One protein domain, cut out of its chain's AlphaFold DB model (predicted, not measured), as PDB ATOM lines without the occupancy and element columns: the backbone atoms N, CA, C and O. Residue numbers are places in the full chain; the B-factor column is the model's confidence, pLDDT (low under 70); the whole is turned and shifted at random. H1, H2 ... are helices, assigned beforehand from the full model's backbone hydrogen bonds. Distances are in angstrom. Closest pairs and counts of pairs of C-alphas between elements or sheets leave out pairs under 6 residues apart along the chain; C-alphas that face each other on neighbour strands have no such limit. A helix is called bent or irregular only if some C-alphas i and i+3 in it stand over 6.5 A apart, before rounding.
ATOM      1  N   MET A   1     154.170 117.099 176.890       67.12
ATOM      2  CA  MET A   1     153.425 115.870 177.270       67.12
ATOM      3  C   MET A   1     151.960 116.130 177.636       67.12
ATOM      4  O   MET A   1     151.098 115.451 177.098       67.12
ATOM      5  N   LEU A   2     151.641 117.133 178.469       70.88
ATOM      6  CA  LEU A   2     150.248 117.471 178.829       70.88
ATOM      7  C   LEU A   2     149.343 117.792 177.625       70.88
ATOM      8  O   LEU A   2     148.224 117.304 177.564       70.88
ATOM      9  N   ILE A   3     149.838 118.540 176.633       71.75
ATOM     10  CA  ILE A   3     149.074 118.894 175.420       71.75
ATOM     11  C   ILE A   3     148.667 117.642 174.630       71.75
ATOM     12  O   ILE A   3     147.531 117.532 174.183       71.75
ATOM     13  N   PHE A   4     149.568 116.662 174.522       66.69
ATOM     14  CA  PHE A   4     149.282 115.376 173.885       66.69
ATOM     15  C   PHE A   4     148.172 114.622 174.626       66.69
ATOM     16  O   PHE A   4     147.231 114.140 174.001       66.69
ATOM     17  N   LEU A   5     148.243 114.578 175.960       74.50
ATOM     18  CA  LEU A   5     147.231 113.927 176.790       74.50
ATOM     19  C   LEU A   5     145.857 114.605 176.655       74.50
ATOM     20  O   LEU A   5     144.846 113.918 176.530       74.50
ATOM     21  N   VAL A   6     145.814 115.940 176.623       77.38
ATOM     22  CA  VAL A   6     144.572 116.711 176.441       77.38
ATOM     23  C   VAL A   6     143.951 116.443 175.071       77.38
ATOM     24  O   VAL A   6     142.746 116.208 174.986       77.38
ATOM     25  N   VAL A   7     144.756 116.422 174.003       72.25
ATOM     26  CA  VAL A   7     144.264 116.111 172.652       72.25
ATOM     27  C   VAL A   7     143.726 114.683 172.587       72.25
ATOM     28  O   VAL A   7     142.635 114.475 172.062       72.25
ATOM     29  N   LEU A   8     144.431 113.719 173.185       76.12
ATOM     30  CA  LEU A   8     144.005 112.321 173.238       76.12
ATOM     31  C   LEU A   8     142.656 112.155 173.959       76.12
ATOM     32  O   LEU A   8     141.753 111.494 173.444       76.12
ATOM     33  N   LEU A   9     142.492 112.795 175.121       81.75
ATOM     34  CA  LEU A   9     141.241 112.768 175.884       81.75
ATOM     35  C   LEU A   9     140.096 113.465 175.137       81.75
ATOM     36  O   LEU A   9     138.974 112.959 175.139       81.75
ATOM     37  N   ALA A  10     140.370 114.577 174.451       80.69
ATOM     38  CA  ALA A  10     139.377 115.277 173.640       80.69
ATOM     39  C   ALA A  10     138.913 114.434 172.438       80.69
ATOM     40  O   ALA A  10     137.714 114.363 172.170       80.69
ATOM     41  N   SER A  11     139.829 113.741 171.749       75.75
ATOM     42  CA  SER A  11     139.474 112.804 170.672       75.75
ATOM     43  C   SER A  11     138.624 111.639 171.186       75.75
ATOM     44  O   SER A  11     137.647 111.252 170.541       75.75
ATOM     45  N   LEU A  12     138.976 111.096 172.355       80.25
ATOM     46  CA  LEU A  12     138.257 109.984 172.976       80.25
ATOM     47  C   LEU A  12     136.836 110.396 173.390       80.25
ATOM     48  O   LEU A  12     135.873 109.695 173.075       80.25
ATOM     49  N   ALA A  13     136.695 111.562 174.028       85.75
ATOM     50  CA  ALA A  13     135.405 112.122 174.421       85.75
ATOM     51  C   ALA A  13     134.512 112.411 173.203       85.75
ATOM     52  O   ALA A  13     133.329 112.069 173.208       85.75
ATOM     53  N   LEU A  14     135.086 112.973 172.133       80.88
ATOM     54  CA  LEU A  14     134.366 113.238 170.888       80.88
ATOM     55  C   LEU A  14     133.853 111.941 170.242       80.88
ATOM     56  O   LEU A  14     132.706 111.882 169.804       80.88
ATOM     57  N   SER A  15     134.667 110.882 170.228       73.81
ATOM     58  CA  SER A  15     134.260 109.574 169.702       73.81
ATOM     59  C   SER A  15     133.114 108.957 170.516       73.81
ATOM     60  O   SER A  15     132.111 108.529 169.939       73.81
ATOM     61  N   PHE A  16     133.193 108.997 171.852       81.69
ATOM     62  CA  PHE A  16     132.117 108.527 172.734       81.69
ATOM     63  C   PHE A  16     130.811 109.313 172.556       81.69
ATOM     64  O   PHE A  16     129.728 108.717 172.541       81.69
ATOM     65  N   ALA A  17     130.900 110.633 172.382       81.62
ATOM     66  CA  ALA A  17     129.738 111.482 172.134       81.62
ATOM     67  C   ALA A  17     129.043 111.110 170.816       81.62
ATOM     68  O   ALA A  17     127.819 110.990 170.784       81.62
ATOM     69  N   ILE A  18     129.811 110.842 169.753       79.44
ATOM     70  CA  ILE A  18     129.269 110.421 168.452       79.44
ATOM     71  C   ILE A  18     128.589 109.051 168.551       79.44
ATOM     72  O   ILE A  18     127.489 108.887 168.025       79.44
ATOM     73  N   ILE A  19     129.188 108.081 169.250       81.12
ATOM     74  CA  ILE A  19     128.578 106.754 169.465       81.12
ATOM     75  C   ILE A  19     127.257 106.890 170.228       81.12
ATOM     76  O   ILE A  19     126.241 106.325 169.822       81.12
ATOM     77  N   THR A  20     127.254 107.677 171.304       81.31
ATOM     78  CA  THR A  20     126.064 107.904 172.135       81.31
ATOM     79  C   THR A  20     124.960 108.606 171.346       81.31
ATOM     80  O   THR A  20     123.805 108.187 171.396       81.31
ATOM     81  N   PHE A  21     125.309 109.627 170.561       77.56
ATOM     82  CA  PHE A  21     124.382 110.332 169.677       77.56
ATOM     83  C   PHE A  21     123.821 109.414 168.582       77.56
ATOM     84  O   PHE A  21     122.612 109.388 168.366       77.56
ATOM     85  N   SER A  22     124.673 108.604 167.951       71.31
ATOM     86  CA  SER A  22     124.290 107.618 166.933       71.31
ATOM     87  C   SER A  22     123.312 106.576 167.487       71.31
ATOM     88  O   SER A  22     122.263 106.327 166.892       71.31
ATOM     89  N   PRO A  46     120.222 105.243 156.719       67.75
ATOM     90  CA  PRO A  46     120.086 106.686 156.727       67.75
ATOM     91  C   PRO A  46     121.470 107.291 156.511       67.75
ATOM     92  O   PRO A  46     122.403 107.065 157.284       67.75
ATOM     93  N   TYR A  47     121.596 108.043 155.414       70.06
ATOM     94  CA  TYR A  47     122.850 108.642 154.951       70.06
ATOM     95  C   TYR A  47     123.538 109.483 156.024       70.06
ATOM     96  O   TYR A  47     124.741 109.704 155.953       70.06
ATOM     97  N   ILE A  48     122.783 109.901 157.041       70.31
ATOM     98  CA  ILE A  48     123.266 110.543 158.256       70.31
ATOM     99  C   ILE A  48     124.423 109.748 158.871       70.31
ATOM    100  O   ILE A  48     125.453 110.353 159.136       70.31
ATOM    101  N   TYR A  49     124.355 108.419 159.016       71.81
ATOM    102  CA  TYR A  49     125.474 107.649 159.593       71.81
ATOM    103  C   TYR A  49     126.732 107.693 158.717       71.81
ATOM    104  O   TYR A  49     127.843 107.814 159.230       71.81
ATOM    105  N   LEU A  50     126.557 107.653 157.394       77.69
ATOM    106  CA  LEU A  50     127.649 107.712 156.420       77.69
ATOM    107  C   LEU A  50     128.308 109.104 156.434       77.69
ATOM    108  O   LEU A  50     129.528 109.213 156.531       77.69
ATOM    109  N   ILE A  51     127.496 110.165 156.449       81.06
ATOM    110  CA  ILE A  51     127.947 111.558 156.578       81.06
ATOM    111  C   ILE A  51     128.671 111.762 157.914       81.06
ATOM    112  O   ILE A  51     129.761 112.328 157.931       81.06
ATOM    113  N   THR A  52     128.117 111.255 159.020       79.50
ATOM    114  CA  THR A  52     128.724 111.384 160.356       79.50
ATOM    115  C   THR A  52     130.072 110.659 160.420       79.50
ATOM    116  O   THR A  52     131.034 111.199 160.962       79.50
ATOM    117  N   GLY A  53     130.181 109.475 159.805       82.50
ATOM    118  CA  GLY A  53     131.437 108.727 159.707       82.50
ATOM    119  C   GLY A  53     132.503 109.434 158.860       82.50
ATOM    120  O   GLY A  53     133.663 109.501 159.265       82.50
ATOM    121  N   ILE A  54     132.118 110.022 157.720       86.06
ATOM    122  CA  ILE A  54     133.031 110.822 156.885       86.06
ATOM    123  C   ILE A  54     133.517 112.053 157.655       86.06
ATOM    124  O   ILE A  54     134.716 112.335 157.671       86.06
ATOM    125  N   LEU A  55     132.607 112.766 158.324       84.38
ATOM    126  CA  LEU A  55     132.949 113.947 159.111       84.38
ATOM    127  C   LEU A  55     133.932 113.584 160.234       84.38
ATOM    128  O   LEU A  55     134.947 114.258 160.407       84.38
ATOM    129  N   PHE A  56     133.682 112.472 160.931       83.44
ATOM    130  CA  PHE A  56     134.587 111.936 161.945       83.44
ATOM    131  C   PHE A  56     135.983 111.659 161.379       83.44
ATOM    132  O   PHE A  56     136.964 112.111 161.963       83.44
ATOM    133  N   LEU A  57     136.096 110.991 160.227       85.12
ATOM    134  CA  LEU A  57     137.392 110.704 159.599       85.12
ATOM    135  C   LEU A  57     138.163 111.978 159.230       85.12
ATOM    136  O   LEU A  57     139.382 112.031 159.412       85.12
ATOM    137  N   ILE A  58     137.472 113.010 158.741       86.38
ATOM    138  CA  ILE A  58     138.089 114.301 158.404       86.38
ATOM    139  C   ILE A  58     138.632 114.978 159.665       86.38
ATOM    140  O   ILE A  58     139.808 115.350 159.700       86.38
ATOM    141  N   PHE A  59     137.810 115.099 160.712       78.88
ATOM    142  CA  PHE A  59     138.229 115.710 161.976       78.88
ATOM    143  C   PHE A  59     139.340 114.913 162.658       78.88
ATOM    144  O   PHE A  59     140.305 115.498 163.147       78.88
ATOM    145  N   PHE A  60     139.257 113.585 162.627       79.62
ATOM    146  CA  PHE A  60     140.276 112.698 163.173       79.62
ATOM    147  C   PHE A  60     141.615 112.864 162.446       79.62
ATOM    148  O   PHE A  60     142.655 113.034 163.083       79.62
ATOM    149  N   LYS A  61     141.597 112.907 161.106       82.06
ATOM    150  CA  LYS A  61     142.795 113.157 160.290       82.06
ATOM    151  C   LYS A  61     143.390 114.539 160.560       82.06
ATOM    152  O   LYS A  61     144.612 114.674 160.618       82.06
ATOM    153  N   LEU A  62     142.547 115.557 160.742       83.88
ATOM    154  CA  LEU A  62     142.988 116.911 161.078       83.88
ATOM    155  C   LEU A  62     143.648 116.954 162.462       83.88
ATOM    156  O   LEU A  62     144.748 117.488 162.586       83.88
ATOM    157  N   MET A  63     143.026 116.338 163.472       75.50
ATOM    158  CA  MET A  63     143.586 116.235 164.823       75.50
ATOM    159  C   MET A  63     144.938 115.523 164.824       75.50
ATOM    160  O   MET A  63     145.881 116.026 165.430       75.50
ATOM    161  N   PHE A  64     145.071 114.412 164.095       77.69
ATOM    162  CA  PHE A  64     146.347 113.706 163.973       77.69
ATOM    163  C   PHE A  64     147.426 114.562 163.326       77.69
ATOM    164  O   PHE A  64     148.567 114.528 163.776       77.69
ATOM    165  N   ARG A  65     147.069 115.353 162.308       77.25
ATOM    166  CA  ARG A  65     147.997 116.273 161.642       77.25
ATOM    167  C   ARG A  65     148.476 117.364 162.596       77.25
ATOM    168  O   ARG A  65     149.673 117.611 162.677       77.25
ATOM    169  N   VAL A  66     147.565 117.970 163.357       78.75
ATOM    170  CA  VAL A  66     147.910 118.957 164.396       78.75
ATOM    171  C   VAL A  66     148.800 118.323 165.468       78.75
ATOM    172  O   VAL A  66     149.812 118.906 165.847       78.75
ATOM    173  N   LEU A  67     148.488 117.099 165.899       69.38
ATOM    174  CA  LEU A  67     149.288 116.356 166.869       69.38
ATOM    175  C   LEU A  67     150.694 116.050 166.339       69.38
ATOM    176  O   LEU A  67     151.657 116.216 167.078       69.38
ATOM    177  N   THR A  68     150.826 115.663 165.063       72.25
ATOM    178  CA  THR A  68     152.142 115.433 164.437       72.25
ATOM    179  C   THR A  68     152.941 116.724 164.348       72.25
ATOM    180  O   THR A  68     154.125 116.701 164.659       72.25
ATOM    181  N   PHE A  69     152.317 117.854 164.001       73.50
ATOM    182  CA  PHE A  69     152.990 119.158 164.009       73.50
ATOM    183  C   PHE A  69     153.500 119.547 165.401       73.50
ATOM    184  O   PHE A  69     154.624 120.023 165.519       73.50
ATOM    185  N   ILE A  70     152.710 119.308 166.451       68.19
ATOM    186  CA  ILE A  70     153.123 119.588 167.835       68.19
ATOM    187  C   ILE A  70     154.257 118.648 168.279       68.19
ATOM    188  O   ILE A  70     155.110 119.058 169.055       68.19
ATOM    189  N   LEU A  71     154.281 117.400 167.795       65.31
ATOM    190  CA  LEU A  71     155.306 116.414 168.160       65.31
ATOM    191  C   LEU A  71     156.625 116.578 167.384       65.31
ATOM    192  O   LEU A  71     157.669 116.191 167.893       65.31
ATOM    193  N   LEU A  72     156.573 117.102 166.154       67.56
ATOM    194  CA  LEU A  72     157.737 117.337 165.281       67.56
ATOM    195  C   LEU A  72     158.318 118.754 165.407       67.56
ATOM    196  O   LEU A  72     159.433 118.987 164.950       67.56
ATOM    197  N   GLY A  73     157.561 119.699 165.971       58.53
ATOM    198  CA  GLY A  73     157.953 121.104 166.135       58.53
ATOM    199  C   GLY A  73     158.132 121.558 167.587       58.53
ATOM    200  O   GLY A  73     158.194 122.765 167.817       58.53
ATOM    201  N   GLY A  74     158.159 120.627 168.546       46.78
ATOM    202  CA  GLY A  74     158.395 120.875 169.973       46.78
ATOM    203  C   GLY A  74     159.714 120.294 170.454       46.78
ATOM    204  O   GLY A  74     160.112 119.238 169.918       46.78
TER     205      GLY A  74
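This is residues 1 to 22 and 46 to 74 of the 74 residues of an uncharacterized protein of Desulfotomaculum sp (UniProt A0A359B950). Two long helices, H2 and H1, lie side by side along nearly their whole lengths and run opposite ways, an almost straight pair that makes a flat rod one helix thick. The stretch that joins them, residues 23 to 45, is not printed. The printed part has 51 residues with two named helices, H1 then H2 along the chain, and no named strand; the class is all helix. The whole is loose, with a radius of gyration of the C-alphas of 12.9 A, and the C-alphas span 43 by 17 by 5 A.

Begin with the longest helix, H2, residues 47 to 72, and then look to H1, residues 2 to 22. The two touch, with 6 pairs of C-alphas within 8 A. Look at Phe 4 and Leu 67 for their closest C-alphas, 7.1 A apart. Their lines stand at a shallow tilt of 3 degrees, and they run opposite ways. Their centres are 11.5 A apart. In both H1 and H2 every backbone O i to N i+4 pair is within hydrogen-bond range.

Find C-alpha 47 at (122.850, 108.642, 154.951); from there H2 runs 37.4 A to C-alpha 72 at (157.737, 117.337, 165.281). H1 begins at C-alpha 2, at (150.248, 117.471, 178.829), and covers 30.2 A to C-alpha 22. Neither helix is bent.

The two C-alphas farthest apart are those of Pro 46 and Gly 74, at 42.9 A. At the cut, C-alphas 22 and 46 are 11.1 A apart. The printed part begins at the chain's first residue, Met 1, and ends at its last, Gly 74, with 10.1 A between their C-alphas. In the B-factor column the mean pLDDT of the printed part is 75.9; look for values under 70 at residues 1, 4, 46, 67 and 70 to 74.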